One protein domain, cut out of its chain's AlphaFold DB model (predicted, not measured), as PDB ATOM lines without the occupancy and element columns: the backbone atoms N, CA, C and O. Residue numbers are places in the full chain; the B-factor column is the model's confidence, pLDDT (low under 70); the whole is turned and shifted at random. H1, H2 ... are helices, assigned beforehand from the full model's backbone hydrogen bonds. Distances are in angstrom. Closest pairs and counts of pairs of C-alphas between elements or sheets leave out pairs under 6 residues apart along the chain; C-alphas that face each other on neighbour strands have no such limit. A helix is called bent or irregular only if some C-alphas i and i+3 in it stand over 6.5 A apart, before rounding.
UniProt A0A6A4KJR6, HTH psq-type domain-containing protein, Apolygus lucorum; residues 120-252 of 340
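AT A GLANCE: This is residues 120 to 252 of the 340 residues of the protein "HTH psq-type domain-containing protein" of Apolygus lucorum (UniProt A0A6A4KJR6). The longest helix, bent H3, curves round one side of H1; H5 packs on H1, and H2 on H5. Residues 247 to 252 stick out. The printed part has 133 residues with helices H1 to H5 in order and no named strand: all helix, compact, radius of gyration of the C-alphas 16.0 A, spans 49, 34 and 33 A.

HOW THE PARTS SIT: Look at H3, residues 184 to 206, one helix by its hydrogen bonds but bent: C-alphas 194 and 197, where arm H3a ends and arm H3b begins, are 8.2 A apart. H3a touches H1, residues 120 to 134, closest C-alphas 184 and 126, 6.0 A. H5, residues 230 to 251, touches H2, residues 141 to 154, closest C-alphas 238 and 147, 5.6 A. H4, residues 215 to 218, only just touches H3b, closest C-alphas 216 and 206, 5.7 A. In H3a, 6 of 7 O i to N i+4 pairs are within hydrogen-bond range.

IN THESE COORDINATES: Find H1 beginning at C-alpha 120, (-5.662, -59.077, 8.254); H5 runs 31.3 A to C-alpha 251, (-27.697, -38.622, 25.559).

THE WHOLE: Links H2 to H3 and H4 to H5 are long; residues 169 to 196 and 220 to 229 have pLDDT under 70.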
ATOM      1  N   ALA A 120      -5.057 -60.231   8.920       85.94
ATOM      2  CA  ALA A 120      -5.662 -59.077   8.254       85.94
ATOM      3  C   ALA A 120      -6.823 -58.493   9.079       85.94
ATOM      4  O   ALA A 120      -6.816 -57.301   9.380       85.94
ATOM      5  N   GLU A 121      -7.762 -59.337   9.530       87.81
ATOM      6  CA  GLU A 121      -8.804 -58.930  10.485       87.81
ATOM      7  C   GLU A 121      -8.171 -58.323  11.746       87.81
ATOM      8  O   GLU A 121      -8.586 -57.250  12.183       87.81
ATOM      9  N   GLU A 122      -7.130 -58.965  12.302       86.62
ATOM     10  CA  GLU A 122      -6.437 -58.457  13.491       86.62
ATOM     11  C   GLU A 122      -5.874 -57.042  13.264       86.62
ATOM     12  O   GLU A 122      -6.095 -56.167  14.100       86.62
ATOM     13  N   THR A 123      -5.212 -56.777  12.130       84.31
ATOM     14  CA  THR A 123      -4.686 -55.432  11.822       84.31
ATOM     15  C   THR A 123      -5.776 -54.365  11.741       84.31
ATOM     16  O   THR A 123      -5.587 -53.279  12.283       84.31
ATOM     17  N   VAL A 124      -6.949 -54.670  11.171       86.62
ATOM     18  CA  VAL A 124      -8.059 -53.701  11.117       86.62
ATOM     19  C   VAL A 124      -8.585 -53.374  12.516       86.62
ATOM     20  O   VAL A 124      -8.817 -52.206  12.829       86.62
ATOM     21  N   PHE A 125      -8.730 -54.375  13.389       87.00
ATOM     22  CA  PHE A 125      -9.097 -54.119  14.783       87.00
ATOM     23  C   PHE A 125      -8.043 -53.254  15.501       87.00
ATOM     24  O   PHE A 125      -8.437 -52.376  16.270       87.00
ATOM     25  N   VAL A 126      -6.735 -53.448  15.250       84.12
ATOM     26  CA  VAL A 126      -5.665 -52.639  15.880       84.12
ATOM     27  C   VAL A 126      -5.789 -51.190  15.431       84.12
ATOM     28  O   VAL A 126      -5.828 -50.293  16.274       84.12
ATOM     29  N   ASP A 127      -5.915 -50.966  14.124       83.25
ATOM     30  CA  ASP A 127      -6.035 -49.636  13.534       83.25
ATOM     31  C   ASP A 127      -7.270 -48.896  14.054       83.25
ATOM     32  O   ASP A 127      -7.189 -47.716  14.391       83.25
ATOM     33  N   CYS A 128      -8.417 -49.572  14.157       83.31
ATOM     34  CA  CYS A 128      -9.632 -48.984  14.717       83.31
ATOM     35  C   CYS A 128      -9.488 -48.646  16.211       83.31
ATOM     36  O   CYS A 128      -9.888 -47.556  16.620       83.31
ATOM     37  N   ILE A 129      -8.878 -49.522  17.020       83.06
ATOM     38  CA  ILE A 129      -8.601 -49.254  18.443       83.06
ATOM     39  C   ILE A 129      -7.649 -48.059  18.600       83.06
ATOM     40  O   ILE A 129      -7.910 -47.177  19.418       83.06
ATOM     41  N   ALA A 130      -6.572 -48.007  17.811       79.94
ATOM     42  CA  ALA A 130      -5.604 -46.914  17.830       79.94
ATOM     43  C   ALA A 130      -6.269 -45.579  17.463       79.94
ATOM     44  O   ALA A 130      -6.222 -44.639  18.256       79.94
ATOM     45  N   LYS A 131      -7.008 -45.544  16.342       80.44
ATOM     46  CA  LYS A 131      -7.793 -44.377  15.911       80.44
ATOM     47  C   LYS A 131      -8.737 -43.895  17.020       80.44
ATOM     48  O   LYS A 131      -8.779 -42.703  17.301       80.44
ATOM     49  N   MET A 132      -9.464 -44.788  17.702       79.38
ATOM     50  CA  MET A 132     -10.354 -44.391  18.809       79.38
ATOM     51  C   MET A 132      -9.615 -43.829  20.029       79.38
ATOM     52  O   MET A 132     -10.100 -42.876  20.641       79.38
ATOM     53  N   SER A 133      -8.427 -44.354  20.344       78.94
ATOM     54  CA  SER A 133      -7.552 -43.779  21.373       78.94
ATOM     55  C   SER A 133      -7.129 -42.348  21.015       78.94
ATOM     56  O   SER A 133      -7.220 -41.458  21.859       78.94
ATOM     57  N   ASP A 134      -6.759 -42.106  19.752       74.38
ATOM     58  CA  ASP A 134      -6.364 -40.785  19.241       74.38
ATOM     59  C   ASP A 134      -7.527 -39.777  19.220       74.38
ATOM     60  O   ASP A 134      -7.319 -38.582  19.441       74.38
ATOM     61  N   TYR A 135      -8.767 -40.241  19.019       72.94
ATOM     62  CA  TYR A 135      -9.980 -39.429  19.190       72.94
ATOM     63  C   TYR A 135     -10.334 -39.152  20.667       72.94
ATOM     64  O   TYR A 135     -11.308 -38.452  20.941       72.94
ATOM     65  N   GLY A 136      -9.570 -39.683  21.625       72.62
ATOM     66  CA  GLY A 136      -9.815 -39.526  23.059       72.62
ATOM     67  C   GLY A 136     -10.940 -40.400  23.618       72.62
ATOM     68  O   GLY A 136     -11.397 -40.166  24.735       72.62
ATOM     69  N   PHE A 137     -11.355 -41.429  22.875       75.50
ATOM     70  CA  PHE A 137     -12.346 -42.422  23.289       75.50
ATOM     71  C   PHE A 137     -11.678 -43.799  23.443       75.50
ATOM     72  O   PHE A 137     -11.891 -44.681  22.608       75.50
ATOM     73  N   PRO A 138     -10.860 -44.020  24.494       75.75
ATOM     74  CA  PRO A 138     -10.259 -45.325  24.731       75.75
ATOM     75  C   PRO A 138     -11.357 -46.378  24.909       75.75
ATOM     76  O   PRO A 138     -12.258 -46.237  25.741       75.75
ATOM     77  N   LEU A 139     -11.286 -47.435  24.105       78.88
ATOM     78  CA  LEU A 139     -12.179 -48.580  24.225       78.88
ATOM     79  C   LEU A 139     -11.776 -49.426  25.421       78.88
ATOM     80  O   LEU A 139     -10.605 -49.758  25.572       78.88
ATOM     81  N   THR A 140     -12.754 -49.810  26.233       79.12
ATOM     82  CA  THR A 140     -12.568 -50.790  27.300       79.12
ATOM     83  C   THR A 140     -12.540 -52.208  26.733       79.12
ATOM     84  O   THR A 140     -12.988 -52.475  25.614       79.12
ATOM     85  N   GLU A 141     -12.082 -53.162  27.540       77.75
ATOM     86  CA  GLU A 141     -12.098 -54.574  27.164       77.75
ATOM     87  C   GLU A 141     -13.519 -55.100  26.872       77.75
ATOM     88  O   GLU A 141     -13.711 -55.906  25.961       77.75
ATOM     89  N   PHE A 142     -14.534 -54.615  27.598       81.50
ATOM     90  CA  PHE A 142     -15.933 -54.978  27.354       81.50
ATOM     91  C   PHE A 142     -16.424 -54.475  25.989       81.50
ATOM     92  O   PHE A 142     -17.101 -55.208  25.267       81.50
ATOM     93  N   ASP A 143     -16.027 -53.263  25.598       84.44
ATOM     94  CA  ASP A 143     -16.390 -52.696  24.297       84.44
ATOM     95  C   ASP A 143     -15.846 -53.541  23.150       84.44
ATOM     96  O   ASP A 143     -16.581 -53.865  22.218       84.44
ATOM     97  N   LEU A 144     -14.576 -53.952  23.248       85.50
ATOM     98  CA  LEU A 144     -13.945 -54.817  22.254       85.50
ATOM     99  C   LEU A 144     -14.729 -56.129  22.082       85.50
ATOM    100  O   LEU A 144     -14.910 -56.592  20.957       85.50
ATOM    101  N   ARG A 145     -15.258 -56.711  23.166       86.00
ATOM    102  CA  ARG A 145     -16.098 -57.917  23.085       86.00
ATOM    103  C   ARG A 145     -17.403 -57.675  22.349       86.00
ATOM    104  O   ARG A 145     -17.798 -58.526  21.559       86.00
ATOM    105  N   MET A 146     -18.073 -56.555  22.617       87.56
ATOM    106  CA  MET A 146     -19.335 -56.222  21.952       87.56
ATOM    107  C   MET A 146     -19.111 -55.959  20.459       87.56
ATOM    108  O   MET A 146     -19.846 -56.496  19.636       87.56
ATOM    109  N   ILE A 147     -18.037 -55.246  20.105       89.25
ATOM    110  CA  ILE A 147     -17.638 -54.998  18.712       89.25
ATOM    111  C   ILE A 147     -17.311 -56.313  17.983       89.25
ATOM    112  O   ILE A 147     -17.792 -56.532  16.875       89.25
ATOM    113  N   ILE A 148     -16.543 -57.220  18.601       89.19
ATOM    114  CA  ILE A 148     -16.221 -58.527  18.000       89.19
ATOM    115  C   ILE A 148     -17.473 -59.406  17.862       89.19
ATOM    116  O   ILE A 148     -17.626 -60.094  16.852       89.19
ATOM    117  N   LYS A 149     -18.378 -59.388  18.848       89.69
ATOM    118  CA  LYS A 149     -19.651 -60.117  18.784       89.69
ATOM    119  C   LYS A 149     -20.497 -59.629  17.606       89.69
ATOM    120  O   LYS A 149     -20.955 -60.452  16.813       89.69
ATOM    121  N   ASP A 150     -20.662 -58.311  17.477       90.50
ATOM    122  CA  ASP A 150     -21.392 -57.686  16.370       90.50
ATOM    123  C   ASP A 150     -20.737 -58.041  15.018       90.50
ATOM    124  O   ASP A 150     -21.440 -58.459  14.099       90.50
ATOM    125  N   TYR A 151     -19.401 -58.003  14.917       91.94
ATOM    126  CA  TYR A 151     -18.657 -58.408  13.715       91.94
ATOM    127  C   TYR A 151     -18.905 -59.873  13.321       91.94
ATOM    128  O   TYR A 151     -19.244 -60.168  12.172       91.94
ATOM    129  N   LEU A 152     -18.779 -60.805  14.271       91.12
ATOM    130  CA  LEU A 152     -19.023 -62.230  14.027       91.12
ATOM    131  C   LEU A 152     -20.479 -62.499  13.623       91.12
ATOM    132  O   LEU A 152     -20.729 -63.348  12.766       91.12
ATOM    133  N   GLN A 153     -21.427 -61.760  14.204       91.06
ATOM    134  CA  GLN A 153     -22.839 -61.825  13.839       91.06
ATOM    135  C   GLN A 153     -23.085 -61.297  12.415       91.06
ATOM    136  O   GLN A 153     -23.770 -61.969  11.646       91.06
ATOM    137  N   GLN A 154     -22.490 -60.163  12.029       89.06
ATOM    138  CA  GLN A 154     -22.596 -59.612  10.669       89.06
ATOM    139  C   GLN A 154     -21.950 -60.524   9.612       89.06
ATOM    140  O   GLN A 154     -22.512 -60.705   8.536       89.06
ATOM    141  N   LYS A 155     -20.817 -61.170   9.923       88.00
ATOM    142  CA  LYS A 155     -20.181 -62.176   9.048       88.00
ATOM    143  C   LYS A 155     -20.881 -63.545   9.052       88.00
ATOM    144  O   LYS A 155     -20.416 -64.454   8.368       88.00
ATOM    145  N   GLY A 156     -21.948 -63.738   9.835       89.38
ATOM    146  CA  GLY A 156     -22.643 -65.028   9.964       89.38
ATOM    147  C   GLY A 156     -21.770 -66.161  10.523       89.38
ATOM    148  O   GLY A 156     -22.065 -67.338  10.321       89.38
ATOM    149  N   ARG A 157     -20.667 -65.827  11.206       88.62
ATOM    150  CA  ARG A 157     -19.639 -66.776  11.646       88.62
ATOM    151  C   ARG A 157     -19.860 -67.156  13.105       88.62
ATOM    152  O   ARG A 157     -19.782 -66.310  13.991       88.62
ATOM    153  N   THR A 158     -20.068 -68.440  13.382       88.50
ATOM    154  CA  THR A 158     -20.134 -68.960  14.756       88.50
ATOM    155  C   THR A 158     -18.779 -69.511  15.197       88.50
ATOM    156  O   THR A 158     -18.125 -70.274  14.483       88.50
ATOM    157  N   VAL A 159     -18.325 -69.109  16.385       86.00
ATOM    158  CA  VAL A 159     -17.063 -69.570  16.977       86.00
ATOM    159  C   VAL A 159     -17.391 -70.420  18.198       86.00
ATOM    160  O   VAL A 159     -17.763 -69.892  19.235       86.00
ATOM    161  N   SER A 160     -17.210 -71.740  18.110       82.38
ATOM    162  CA  SER A 160     -17.577 -72.693  19.179       82.38
ATOM    163  C   SER A 160     -16.822 -72.522  20.507       82.38
ATOM    164  O   SER A 160     -17.189 -73.131  21.508       82.38
ATOM    165  N   ILE A 161     -15.762 -71.710  20.519       81.19
ATOM    166  CA  ILE A 161     -14.976 -71.337  21.706       81.19
ATOM    167  C   ILE A 161     -15.590 -70.120  22.426       81.19
ATOM    168  O   ILE A 161     -15.230 -69.842  23.566       81.19
ATOM    169  N   PHE A 162     -16.494 -69.383  21.776       83.62
ATOM    170  CA  PHE A 162     -17.144 -68.186  22.304       83.62
ATOM    171  C   PHE A 162     -18.597 -68.494  22.662       83.62
ATOM    172  O   PHE A 162     -19.350 -69.032  21.850       83.62
ATOM    173  N   LYS A 163     -19.014 -68.113  23.870       82.44
ATOM    174  CA  LYS A 163     -20.409 -68.255  24.283       82.44
ATOM    175  C   LYS A 163     -21.188 -67.102  23.665       82.44
ATOM    176  O   LYS A 163     -20.792 -65.952  23.823       82.44
ATOM    177  N   ASP A 164     -22.253 -67.407  22.930       83.81
ATOM    178  CA  ASP A 164     -23.091 -66.408  22.250       83.81
ATOM    179  C   ASP A 164     -22.282 -65.461  21.326       83.81
ATOM    180  O   ASP A 164     -22.609 -64.282  21.178       83.81
ATOM    181  N   ASN A 165     -21.195 -65.984  20.725       84.94
ATOM    182  CA  ASN A 165     -20.181 -65.254  19.942       84.94
ATOM    183  C   ASN A 165     -19.446 -64.115  20.690       84.94
ATOM    184  O   ASN A 165     -18.754 -63.312  20.064       84.94
ATOM    185  N   ILE A 166     -19.530 -64.055  22.021       84.44
ATOM    186  CA  ILE A 166     -18.812 -63.080  22.854       84.44
ATOM    187  C   ILE A 166     -17.413 -63.632  23.205       84.44
ATOM    188  O   ILE A 166     -17.320 -64.741  23.739       84.44
ATOM    189  N   PRO A 167     -16.317 -62.888  22.943       81.25
ATOM    190  CA  PRO A 167     -14.970 -63.286  23.361       81.25
ATOM    191  C   PRO A 167     -14.784 -63.316  24.886       81.25
ATOM    192  O   PRO A 167     -15.342 -62.494  25.619       81.25
ATOM    193  N   GLY A 168     -13.935 -64.241  25.348       73.25
ATOM    194  CA  GLY A 168     -13.815 -64.637  26.757       73.25
ATOM    195  C   GLY A 168     -14.907 -65.644  27.149       73.25
ATOM    196  O   GLY A 168     -16.053 -65.507  26.734       73.25
ATOM    197  N   HIS A 169     -14.562 -66.693  27.906       58.44
ATOM    198  CA  HIS A 169     -15.440 -67.862  28.071       58.44
ATOM    199  C   HIS A 169     -15.669 -68.309  29.522       58.44
ATOM    200  O   HIS A 169     -14.857 -68.077  30.411       58.44
ATOM    201  N   ALA A 170     -16.781 -69.028  29.702       50.78
ATOM    202  CA  ALA A 170     -17.519 -69.404  30.913       50.78
ATOM    203  C   ALA A 170     -16.797 -70.153  32.065       50.78
ATOM    204  O   ALA A 170     -17.475 -70.742  32.901       50.78
ATOM    205  N   HIS A 171     -15.465 -70.148  32.149       44.75
ATOM    206  CA  HIS A 171     -14.714 -70.784  33.241       44.75
ATOM    207  C   HIS A 171     -13.807 -69.772  33.956       44.75
ATOM    208  O   HIS A 171     -12.599 -69.729  33.731       44.75
ATOM    209  N   GLY A 172     -14.409 -68.957  34.826       41.97
ATOM    210  CA  GLY A 172     -13.737 -68.237  35.919       41.97
ATOM    211  C   GLY A 172     -12.875 -67.016  35.575       41.97
ATOM    212  O   GLY A 172     -12.575 -66.250  36.480       41.97
ATOM    213  N   ASN A 173     -12.500 -66.799  34.312       52.84
ATOM    214  CA  ASN A 173     -11.691 -65.644  33.918       52.84
ATOM    215  C   ASN A 173     -12.549 -64.589  33.218       52.84
ATOM    216  O   ASN A 173     -13.018 -64.798  32.099       52.84
ATOM    217  N   GLU A 174     -12.691 -63.430  33.858       57.06
ATOM    218  CA  GLU A 174     -13.417 -62.281  33.310       57.06
ATOM    219  C   GLU A 174     -12.718 -61.628  32.116       57.06
ATOM    220  O   GLU A 174     -13.351 -60.798  31.478       57.06
ATOM    221  N   ASN A 175     -11.488 -62.027  31.761       62.53
ATOM    222  CA  ASN A 175     -10.628 -61.339  30.789       62.53
ATOM    223  C   ASN A 175     -10.490 -62.111  29.458       62.53
ATOM    224  O   ASN A 175     -10.431 -63.345  29.444       62.53
ATOM    225  N   ILE A 176     -10.382 -61.391  28.334       68.81
ATOM    226  CA  ILE A 176     -10.034 -61.949  27.017       68.81
ATOM    227  C   ILE A 176      -8.660 -62.610  27.165       68.81
ATOM    228  O   ILE A 176      -7.788 -62.103  27.871       68.81
ATOM    229  N   THR A 177      -8.426 -63.749  26.515       68.06
ATOM    230  CA  THR A 177      -7.120 -64.408  26.590       68.06
ATOM    231  C   THR A 177      -6.262 -64.097  25.365       68.06
ATOM    232  O   THR A 177      -6.751 -63.857  24.260       68.06
ATOM    233  N   LYS A 178      -4.939 -64.237  25.512       65.00
ATOM    234  CA  LYS A 178      -3.994 -64.229  24.377       65.00
ATOM    235  C   LYS A 178      -4.250 -65.352  23.356       65.00
ATOM    236  O   LYS A 178      -3.570 -65.395  22.341       65.00
ATOM    237  N   GLN A 179      -5.154 -66.299  23.627       66.19
ATOM    238  CA  GLN A 179      -5.566 -67.306  22.645       66.19
ATOM    239  C   GLN A 179      -6.703 -66.818  21.743       66.19
ATOM    240  O   GLN A 179      -6.911 -67.402  20.683       66.19
ATOM    241  N   ASP A 180      -7.430 -65.790  22.180       69.06
ATOM    242  CA  ASP A 180      -8.570 -65.225  21.467       69.06
ATOM    243  C   ASP A 180      -8.113 -64.057  20.582       69.06
ATOM    244  O   ASP A 180      -8.517 -63.979  19.426       69.06
ATOM    245  N   MET A 181      -7.221 -63.208  21.117       69.81
ATOM    246  CA  MET A 181      -6.637 -62.030  20.455       69.81
ATOM    247  C   MET A 181      -5.152 -61.830  20.864       69.81
ATOM    248  O   MET A 181      -4.854 -61.006  21.732       69.81
ATOM    249  N   PRO A 182      -4.190 -62.603  20.315       65.00
ATOM    250  CA  PRO A 182      -2.794 -62.650  20.786       65.00
ATOM    251  C   PRO A 182      -2.003 -61.339  20.665       65.00
ATOM    252  O   PRO A 182      -1.187 -61.036  21.540       65.00
ATOM    253  N   SER A 183      -2.201 -60.609  19.568       64.50
ATOM    254  CA  SER A 183      -1.547 -59.338  19.231       64.50
ATOM    255  C   SER A 183      -2.284 -58.173  19.912       64.50
ATOM    256  O   SER A 183      -1.784 -57.549  20.851       64.50
ATOM    257  N   LEU A 184      -3.537 -58.013  19.496       66.88
ATOM    258  CA  LEU A 184      -4.531 -57.021  19.872       66.88
ATOM    259  C   LEU A 184      -4.704 -56.814  21.363       66.88
ATOM    260  O   LEU A 184      -4.644 -55.682  21.826       66.88
ATOM    261  N   LEU A 185      -4.914 -57.886  22.132       65.12
ATOM    262  CA  LEU A 185      -5.186 -57.745  23.559       65.12
ATOM    263  C   LEU A 185      -3.986 -57.148  24.294       65.12
ATOM    264  O   LEU A 185      -4.147 -56.276  25.140       65.12
ATOM    265  N   LYS A 186      -2.775 -57.613  23.966       68.12
ATOM    266  CA  LYS A 186      -1.552 -57.103  24.588       68.12
ATOM    267  C   LYS A 186      -1.390 -55.612  24.288       68.12
ATOM    268  O   LYS A 186      -1.041 -54.852  25.182       68.12
ATOM    269  N   GLU A 187      -1.644 -55.216  23.048       68.06
ATOM    270  CA  GLU A 187      -1.500 -53.840  22.581       68.06
ATOM    271  C   GLU A 187      -2.582 -52.905  23.151       68.06
ATOM    272  O   GLU A 187      -2.251 -51.828  23.645       68.06
ATOM    273  N   LEU A 188      -3.842 -53.352  23.193       69.44
ATOM    274  CA  LEU A 188      -4.953 -52.660  23.855       69.44
ATOM    275  C   LEU A 188      -4.677 -52.477  25.354       69.44
ATOM    276  O   LEU A 188      -4.705 -51.345  25.824       69.44
ATOM    277  N   MET A 189      -4.338 -53.539  26.095       67.31
ATOM    278  CA  MET A 189      -4.031 -53.434  27.532       67.31
ATOM    279  C   MET A 189      -2.837 -52.505  27.798       67.31
ATOM    280  O   MET A 189      -2.921 -51.621  28.645       67.31
ATOM    281  N   GLN A 190      -1.747 -52.640  27.030       69.31
ATOM    282  CA  GLN A 190      -0.568 -51.780  27.191       69.31
ATOM    283  C   GLN A 190      -0.847 -50.302  26.880       69.31
ATOM    284  O   GLN A 190      -0.190 -49.442  27.466       69.31
ATOM    285  N   ARG A 191      -1.801 -49.987  25.991       64.19
ATOM    286  CA  ARG A 191      -2.217 -48.598  25.747       64.19
ATOM    287  C   ARG A 191      -3.210 -48.099  26.794       64.19
ATOM    288  O   ARG A 191      -2.966 -47.028  27.342       64.19
ATOM    289  N   MET A 192      -4.271 -48.847  27.112       64.75
ATOM    290  CA  MET A 192      -5.314 -48.419  28.061       64.75
ATOM    291  C   MET A 192      -4.732 -47.951  29.401       64.75
ATOM    292  O   MET A 192      -5.016 -46.831  29.823       64.75
ATOM    293  N   ASP A 193      -3.874 -48.763  30.026       61.03
ATOM    294  CA  ASP A 193      -3.403 -48.518  31.396       61.03
ATOM    295  C   ASP A 193      -2.413 -47.344  31.505       61.03
ATOM    296  O   ASP A 193      -2.307 -46.710  32.554       61.03
ATOM    297  N   LEU A 194      -1.685 -47.027  30.426       60.47
ATOM    298  CA  LEU A 194      -0.632 -46.002  30.427       60.47
ATOM    299  C   LEU A 194      -1.087 -44.635  29.901       60.47
ATOM    300  O   LEU A 194      -0.404 -43.639  30.139       60.47
ATOM    301  N   THR A 195      -2.205 -44.565  29.170       65.25
ATOM    302  CA  THR A 195      -2.520 -43.387  28.338       65.25
ATOM    303  C   THR A 195      -3.804 -42.647  28.703       65.25
ATOM    304  O   THR A 195      -4.091 -41.652  28.055       65.25
ATOM    305  N   VAL A 196      -4.554 -43.017  29.753       68.94
ATOM    306  CA  VAL A 196      -5.844 -42.362  30.104       68.94
ATOM    307  C   VAL A 196      -5.761 -40.823  30.107       68.94
ATOM    308  O   VAL A 196      -6.586 -40.157  29.482       68.94
ATOM    309  N   ALA A 197      -4.730 -40.251  30.739       73.88
ATOM    310  CA  ALA A 197      -4.511 -38.802  30.768       73.88
ATOM    311  C   ALA A 197      -4.122 -38.212  29.395       73.88
ATOM    312  O   ALA A 197      -4.552 -37.112  29.055       73.88
ATOM    313  N   GLN A 198      -3.335 -38.942  28.599       79.38
ATOM    314  CA  GLN A 198      -2.927 -38.530  27.253       79.38
ATOM    315  C   GLN A 198      -4.098 -38.610  26.266       79.38
ATOM    316  O   GLN A 198      -4.306 -37.666  25.519       79.38
ATOM    317  N   ASN A 199      -4.920 -39.659  26.323       75.06
ATOM    318  CA  ASN A 199      -6.126 -39.817  25.508       75.06
ATOM    319  C   ASN A 199      -7.142 -38.711  25.805       75.06
ATOM    320  O   ASN A 199      -7.693 -38.127  24.879       75.06
ATOM    321  N   LEU A 200      -7.343 -38.356  27.081       77.75
ATOM    322  CA  LEU A 200      -8.153 -37.191  27.451       77.75
ATOM    323  C   LEU A 200      -7.615 -35.911  26.793       77.75
ATOM    324  O   LEU A 200      -8.376 -35.186  26.155       77.75
ATOM    325  N   GLN A 201      -6.306 -35.652  26.880       82.50
ATOM    326  CA  GLN A 201      -5.670 -34.502  26.220       82.50
ATOM    327  C   GLN A 201      -5.807 -34.548  24.688       82.50
ATOM    328  O   GLN A 201      -6.091 -33.516  24.079       82.50
ATOM    329  N   SER A 202      -5.666 -35.722  24.065       81.00
ATOM    330  CA  SER A 202      -5.900 -35.933  22.632       81.00
ATOM    331  C   SER A 202      -7.348 -35.645  22.247       81.00
ATOM    332  O   SER A 202      -7.569 -34.971  21.249       81.00
ATOM    333  N   GLY A 203      -8.331 -36.035  23.066       79.75
ATOM    334  CA  GLY A 203      -9.743 -35.694  22.869       79.75
ATOM    335  C   GLY A 203     -10.016 -34.187  22.946       79.75
ATOM    336  O   GLY A 203     -10.720 -33.643  22.097       79.75
ATOM    337  N   PHE A 204      -9.414 -33.477  23.911       83.19
ATOM    338  CA  PHE A 204      -9.528 -32.012  23.999       83.19
ATOM    339  C   PHE A 204      -8.889 -31.287  22.804       83.19
ATOM    340  O   PHE A 204      -9.434 -30.273  22.359       83.19
ATOM    341  N   ARG A 205      -7.783 -31.810  22.259       82.88
ATOM    342  CA  ARG A 205      -7.161 -31.308  21.019       82.88
ATOM    343  C   ARG A 205      -8.008 -31.624  19.788       82.88
ATOM    344  O   ARG A 205      -8.329 -30.723  19.022       82.88
ATOM    345  N   ALA A 206      -8.447 -32.874  19.650       76.94
ATOM    346  CA  ALA A 206      -9.215 -33.358  18.507       76.94
ATOM    347  C   ALA A 206     -10.570 -32.659  18.345       76.94
ATOM    348  O   ALA A 206     -10.991 -32.390  17.223       76.94
ATOM    349  N   CYS A 207     -11.222 -32.315  19.458       77.69
ATOM    350  CA  CYS A 207     -12.440 -31.505  19.471       77.69
ATOM    351  C   CYS A 207     -12.187 -29.996  19.280       77.69
ATOM    352  O   CYS A 207     -13.138 -29.217  19.343       77.69
ATOM    353  N   GLY A 208     -10.935 -29.553  19.113       78.12
ATOM    354  CA  GLY A 208     -10.581 -28.138  18.986       78.12
ATOM    355  C   GLY A 208     -10.837 -27.309  20.248       78.12
ATOM    356  O   GLY A 208     -10.956 -26.089  20.157       78.12
ATOM    357  N   ILE A 209     -10.959 -27.947  21.419       85.00
ATOM    358  CA  ILE A 209     -11.261 -27.280  22.695       85.00
ATOM    359  C   ILE A 209      -9.982 -26.657  23.268       85.00
ATOM    360  O   ILE A 209      -9.987 -25.493  23.677       85.00
ATOM    361  N   TYR A 210      -8.883 -27.419  23.283       78.12
ATOM    362  CA  TYR A 210      -7.588 -26.954  23.780       78.12
ATOM    363  C   TYR A 210      -6.394 -27.629  23.068       78.12
ATOM    364  O   TYR A 210      -6.223 -28.841  23.215       78.12
ATOM    365  N   PRO A 211      -5.510 -26.868  22.387       82.62
ATOM    366  CA  PRO A 211      -5.648 -25.447  22.057       82.62
ATOM    367  C   PRO A 211      -6.906 -25.184  21.224       82.62
ATOM    368  O   PRO A 211      -7.375 -26.067  20.511       82.62
ATOM    369  N   THR A 212      -7.474 -23.984  21.331       87.31
ATOM    370  CA  THR A 212      -8.748 -23.670  20.673       87.31
ATOM    371  C   THR A 212      -8.533 -23.497  19.167       87.31
ATOM    372  O   THR A 212      -8.078 -22.444  18.725       87.31
ATOM    373  N   ASN A 213      -8.797 -24.549  18.386       84.94
ATOM    374  CA  ASN A 213      -8.514 -24.594  16.951       84.94
ATOM    375  C   ASN A 213      -9.568 -25.415  16.189       84.94
ATOM    376  O   ASN A 213      -9.707 -26.617  16.404       84.94
ATOM    377  N   VAL A 214     -10.272 -24.769  15.259       82.88
ATOM    378  CA  VAL A 214     -11.332 -25.390  14.446       82.88
ATOM    379  C   VAL A 214     -10.754 -26.311  13.358       82.88
ATOM    380  O   VAL A 214     -11.388 -27.302  13.000       82.88
ATOM    381  N   ASP A 215      -9.526 -26.077  12.889       82.31
ATOM    382  CA  ASP A 215      -8.902 -26.883  11.828       82.31
ATOM    383  C   ASP A 215      -8.643 -28.334  12.261       82.31
ATOM    384  O   ASP A 215      -8.666 -29.247  11.437       82.31
ATOM    385  N   GLU A 216      -8.403 -28.570  13.555       79.81
ATOM    386  CA  GLU A 216      -8.260 -29.922  14.112       79.81
ATOM    387  C   GLU A 216      -9.560 -30.731  14.043       79.81
ATOM    388  O   GLU A 216      -9.502 -31.955  13.902       79.81
ATOM    389  N   LEU A 217     -10.709 -30.052  14.097       74.75
ATOM    390  CA  LEU A 217     -12.029 -30.648  13.930       74.75
ATOM    391  C   LEU A 217     -12.349 -30.853  12.441       74.75
ATOM    392  O   LEU A 217     -12.791 -31.932  12.052       74.75
ATOM    393  N   LEU A 218     -12.070 -29.855  11.593       78.12
ATOM    394  CA  LEU A 218     -12.342 -29.917  10.149       78.12
ATOM    395  C   LEU A 218     -11.558 -31.036   9.447       78.12
ATOM    396  O   LEU A 218     -12.132 -31.757   8.638       78.12
ATOM    397  N   LYS A 219     -10.290 -31.262   9.825       78.38
ATOM    398  CA  LYS A 219      -9.466 -32.393   9.341       78.38
ATOM    399  C   LYS A 219     -10.031 -33.780   9.680       78.38
ATOM    400  O   LYS A 219      -9.537 -34.772   9.156       78.38
ATOM    401  N   ARG A 220     -10.994 -33.857  10.603       67.81
ATOM    402  CA  ARG A 220     -11.607 -35.098  11.100       67.81
ATOM    403  C   ARG A 220     -13.049 -35.282  10.622       67.81
ATOM    404  O   ARG A 220     -13.642 -36.324  10.896       67.81
ATOM    405  N   ILE A 221     -13.603 -34.320   9.879       66.56
ATOM    406  CA  ILE A 221     -14.796 -34.564   9.064       66.56
ATOM    407  C   ILE A 221     -14.374 -35.548   7.962       66.56
ATOM    408  O   ILE A 221     -13.386 -35.274   7.279       66.56
ATOM    409  N   PRO A 222     -15.059 -36.691   7.784       58.81
ATOM    410  CA  PRO A 222     -14.648 -37.691   6.811       58.81
ATOM    411  C   PRO A 222     -14.833 -37.165   5.383       58.81
ATOM    412  O   PRO A 222     -15.913 -37.256   4.802       58.81
ATOM    413  N   THR A 223     -13.752 -36.653   4.795       57.56
ATOM    414  CA  THR A 223     -13.599 -36.582   3.343       57.56
ATOM    415  C   THR A 223     -13.545 -38.016   2.832       57.56
ATOM    416  O   THR A 223     -12.573 -38.727   3.095       57.56
ATOM    417  N   GLN A 224     -14.623 -38.463   2.186       52.53
ATOM    418  CA  GLN A 224     -14.732 -39.811   1.635       52.53
ATOM    419  C   GLN A 224     -13.655 -40.034   0.575       52.53
ATOM    420  O   GLN A 224     -13.824 -39.601  -0.555       52.53
ATOM    421  N   ASP A 225     -12.587 -40.739   0.937       51.75
ATOM    422  CA  ASP A 225     -11.674 -41.376  -0.006       51.75
ATOM    423  C   ASP A 225     -10.911 -42.499   0.704       51.75
ATOM    424  O   ASP A 225     -10.089 -42.251   1.586       51.75
ATOM    425  N   LEU A 226     -11.222 -43.744   0.334       44.44
ATOM    426  CA  LEU A 226     -10.275 -44.765  -0.136       44.44
ATOM    427  C   LEU A 226     -10.977 -46.130  -0.227       44.44
ATOM    428  O   LEU A 226     -11.750 -46.525   0.646       44.44
ATOM    429  N   LEU A 227     -10.673 -46.854  -1.306       53.22
ATOM    430  CA  LEU A 227     -11.145 -48.213  -1.584       53.22
ATOM    431  C   LEU A 227     -10.861 -49.140  -0.390       53.22
ATOM    432  O   LEU A 227      -9.735 -49.174   0.104       53.22
ATOM    433  N   CYS A 228     -11.862 -49.904   0.051       52.41
ATOM    434  CA  CYS A 228     -11.749 -50.793   1.206       52.41
ATOM    435  C   CYS A 228     -12.221 -52.211   0.881       52.41
ATOM    436  O   CYS A 228     -13.261 -52.400   0.252       52.41
ATOM    437  N   ASP A 229     -11.486 -53.205   1.381       63.19
ATOM    438  CA  ASP A 229     -11.930 -54.597   1.392       63.19
ATOM    439  C   ASP A 229     -13.189 -54.763   2.258       63.19
ATOM    440  O   ASP A 229     -13.348 -54.119   3.299       63.19
ATOM    441  N   HIS A 230     -14.070 -55.687   1.876       72.88
ATOM    442  CA  HIS A 230     -15.363 -55.897   2.540       72.88
ATOM    443  C   HIS A 230     -15.252 -56.331   4.022       72.88
ATOM    444  O   HIS A 230     -16.195 -56.190   4.800       72.88
ATOM    445  N   ASP A 231     -14.109 -56.856   4.466       73.75
ATOM    446  CA  ASP A 231     -13.872 -57.123   5.893       73.75
ATOM    447  C   ASP A 231     -13.610 -55.828   6.681       73.75
ATOM    448  O   ASP A 231     -14.087 -55.687   7.807       73.75
ATOM    449  N   HIS A 232     -12.934 -54.851   6.069       80.81
ATOM    450  CA  HIS A 232     -12.602 -53.567   6.685       80.81
ATOM    451  C   HIS A 232     -13.853 -52.703   6.910       80.81
ATOM    452  O   HIS A 232     -14.054 -52.192   8.010       80.81
ATOM    453  N   GLU A 233     -14.734 -52.612   5.909       83.12
ATOM    454  CA  GLU A 233     -16.012 -51.887   6.002       83.12
ATOM    455  C   GLU A 233     -16.922 -52.450   7.110       83.12
ATOM    456  O   GLU A 233     -17.424 -51.705   7.956       83.12
ATOM    457  N   VAL A 234     -17.080 -53.779   7.167       84.25
ATOM    458  CA  VAL A 234     -17.913 -54.455   8.178       84.25
ATOM    459  C   VAL A 234     -17.370 -54.204   9.588       84.25
ATOM    460  O   VAL A 234     -18.138 -53.814  10.473       84.25
ATOM    461  N   ILE A 235     -16.054 -54.345   9.803       84.06
ATOM    462  CA  ILE A 235     -15.420 -54.053  11.100       84.06
ATOM    463  C   ILE A 235     -15.653 -52.587  11.494       84.06
ATOM    464  O   ILE A 235     -16.126 -52.325  12.602       84.06
ATOM    465  N   GLN A 236     -15.398 -51.633  10.592       85.94
ATOM    466  CA  GLN A 236     -15.635 -50.208  10.853       85.94
ATOM    467  C   GLN A 236     -17.096 -49.910  11.215       85.94
ATOM    468  O   GLN A 236     -17.343 -49.162  12.163       85.94
ATOM    469  N   SER A 237     -18.063 -50.532  10.535       85.75
ATOM    470  CA  SER A 237     -19.487 -50.366  10.851       85.75
ATOM    471  C   SER A 237     -19.835 -50.833  12.274       85.75
ATOM    472  O   SER A 237     -20.585 -50.156  12.976       85.75
ATOM    473  N   CYS A 238     -19.231 -51.931  12.753       85.69
ATOM    474  CA  CYS A 238     -19.413 -52.424  14.124       85.69
ATOM    475  C   CYS A 238     -18.857 -51.431  15.156       85.69
ATOM    476  O   CYS A 238     -19.489 -51.159  16.178       85.69
ATOM    477  N   PHE A 239     -17.686 -50.856  14.873       83.88
ATOM    478  CA  PHE A 239     -17.068 -49.814  15.691       83.88
ATOM    479  C   PHE A 239     -17.936 -48.541  15.762       83.88
ATOM    480  O   PHE A 239     -18.171 -48.030  16.860       83.88
ATOM    481  N   ILE A 240     -18.460 -48.059  14.627       85.25
ATOM    482  CA  ILE A 240     -19.369 -46.898  14.564       85.25
ATOM    483  C   ILE A 240     -20.670 -47.194  15.322       85.25
ATOM    484  O   ILE A 240     -21.054 -46.425  16.202       85.25
ATOM    485  N   GLY A 241     -21.301 -48.344  15.070       84.62
ATOM    486  CA  GLY A 241     -22.519 -48.762  15.765       84.62
ATOM    487  C   GLY A 241     -22.338 -48.879  17.284       84.62
ATOM    488  O   GLY A 241     -23.245 -48.534  18.041       84.62
ATOM    489  N   ASN A 242     -21.159 -49.291  17.762       86.31
ATOM    490  CA  ASN A 242     -20.853 -49.300  19.193       86.31
ATOM    491  C   ASN A 242     -20.722 -47.881  19.781       86.31
ATOM    492  O   ASN A 242     -21.218 -47.619  20.879       86.31
ATOM    493  N   LEU A 243     -20.115 -46.940  19.048       84.56
ATOM    494  CA  LEU A 243     -20.079 -45.530  19.449       84.56
ATOM    495  C   LEU A 243     -21.480 -44.903  19.473       84.56
ATOM    496  O   LEU A 243     -21.793 -44.150  20.395       84.56
ATOM    497  N   GLU A 244     -22.352 -45.239  18.521       85.88
ATOM    498  CA  GLU A 244     -23.748 -44.788  18.521       85.88
ATOM    499  C   GLU A 244     -24.548 -45.350  19.699       85.88
ATOM    500  O   GLU A 244     -25.289 -44.599  20.340       85.88
ATOM    501  N   LYS A 245     -24.375 -46.639  20.031       85.75
ATOM    502  CA  LYS A 245     -24.960 -47.267  21.230       85.75
ATOM    503  C   LYS A 245     -24.531 -46.516  22.498       85.75
ATOM    504  O   LYS A 245     -25.391 -46.056  23.247       85.75
ATOM    505  N   LYS A 246     -23.227 -46.280  22.689       82.44
ATOM    506  CA  LYS A 246     -22.694 -45.495  23.820       82.44
ATOM    507  C   LYS A 246     -23.216 -44.064  23.869       82.44
ATOM    508  O   LYS A 246     -23.637 -43.592  24.923       82.44
ATOM    509  N   ARG A 247     -23.208 -43.362  22.729       84.44
ATOM    510  CA  ARG A 247     -23.756 -42.005  22.620       84.44
ATOM    511  C   ARG A 247     -25.203 -42.000  23.094       84.44
ATOM    512  O   ARG A 247     -25.552 -41.175  23.931       84.44
ATOM    513  N   ARG A 248     -26.010 -42.947  22.610       85.25
ATOM    514  CA  ARG A 248     -27.418 -43.105  22.983       85.25
ATOM    515  C   ARG A 248     -27.589 -43.295  24.489       85.25
ATOM    516  O   ARG A 248     -28.359 -42.557  25.092       85.25
ATOM    517  N   GLU A 249     -26.817 -44.191  25.103       81.50
ATOM    518  CA  GLU A 249     -26.832 -44.431  26.555       81.50
ATOM    519  C   GLU A 249     -26.545 -43.178  27.399       81.50
ATOM    520  O   GLU A 249     -27.064 -43.069  28.513       81.50
ATOM    521  N   TRP A 250     -25.735 -42.244  26.888       75.06
ATOM    522  CA  TRP A 250     -25.388 -40.992  27.570       75.06
ATOM    523  C   TRP A 250     -26.334 -39.828  27.238       75.06
ATOM    524  O   TRP A 250     -26.598 -38.993  28.103       75.06
ATOM    525  N   THR A 251     -26.843 -39.740  26.003       78.25
ATOM    526  CA  THR A 251     -27.697 -38.622  25.559       78.25
ATOM    527  C   THR A 251     -29.184 -38.848  25.808       78.25
ATOM    528  O   THR A 251     -29.919 -37.883  26.026       78.25
ATOM    529  N   GLU A 252     -29.659 -40.096  25.780       80.31
ATOM    530  CA  GLU A 252     -31.060 -40.395  26.067       80.31
ATOM    531  C   GLU A 252     -31.327 -40.288  27.567       80.31
ATOM    532  O   GLU A 252     -30.865 -41.084  28.388       80.31
TER     533      GLU A 252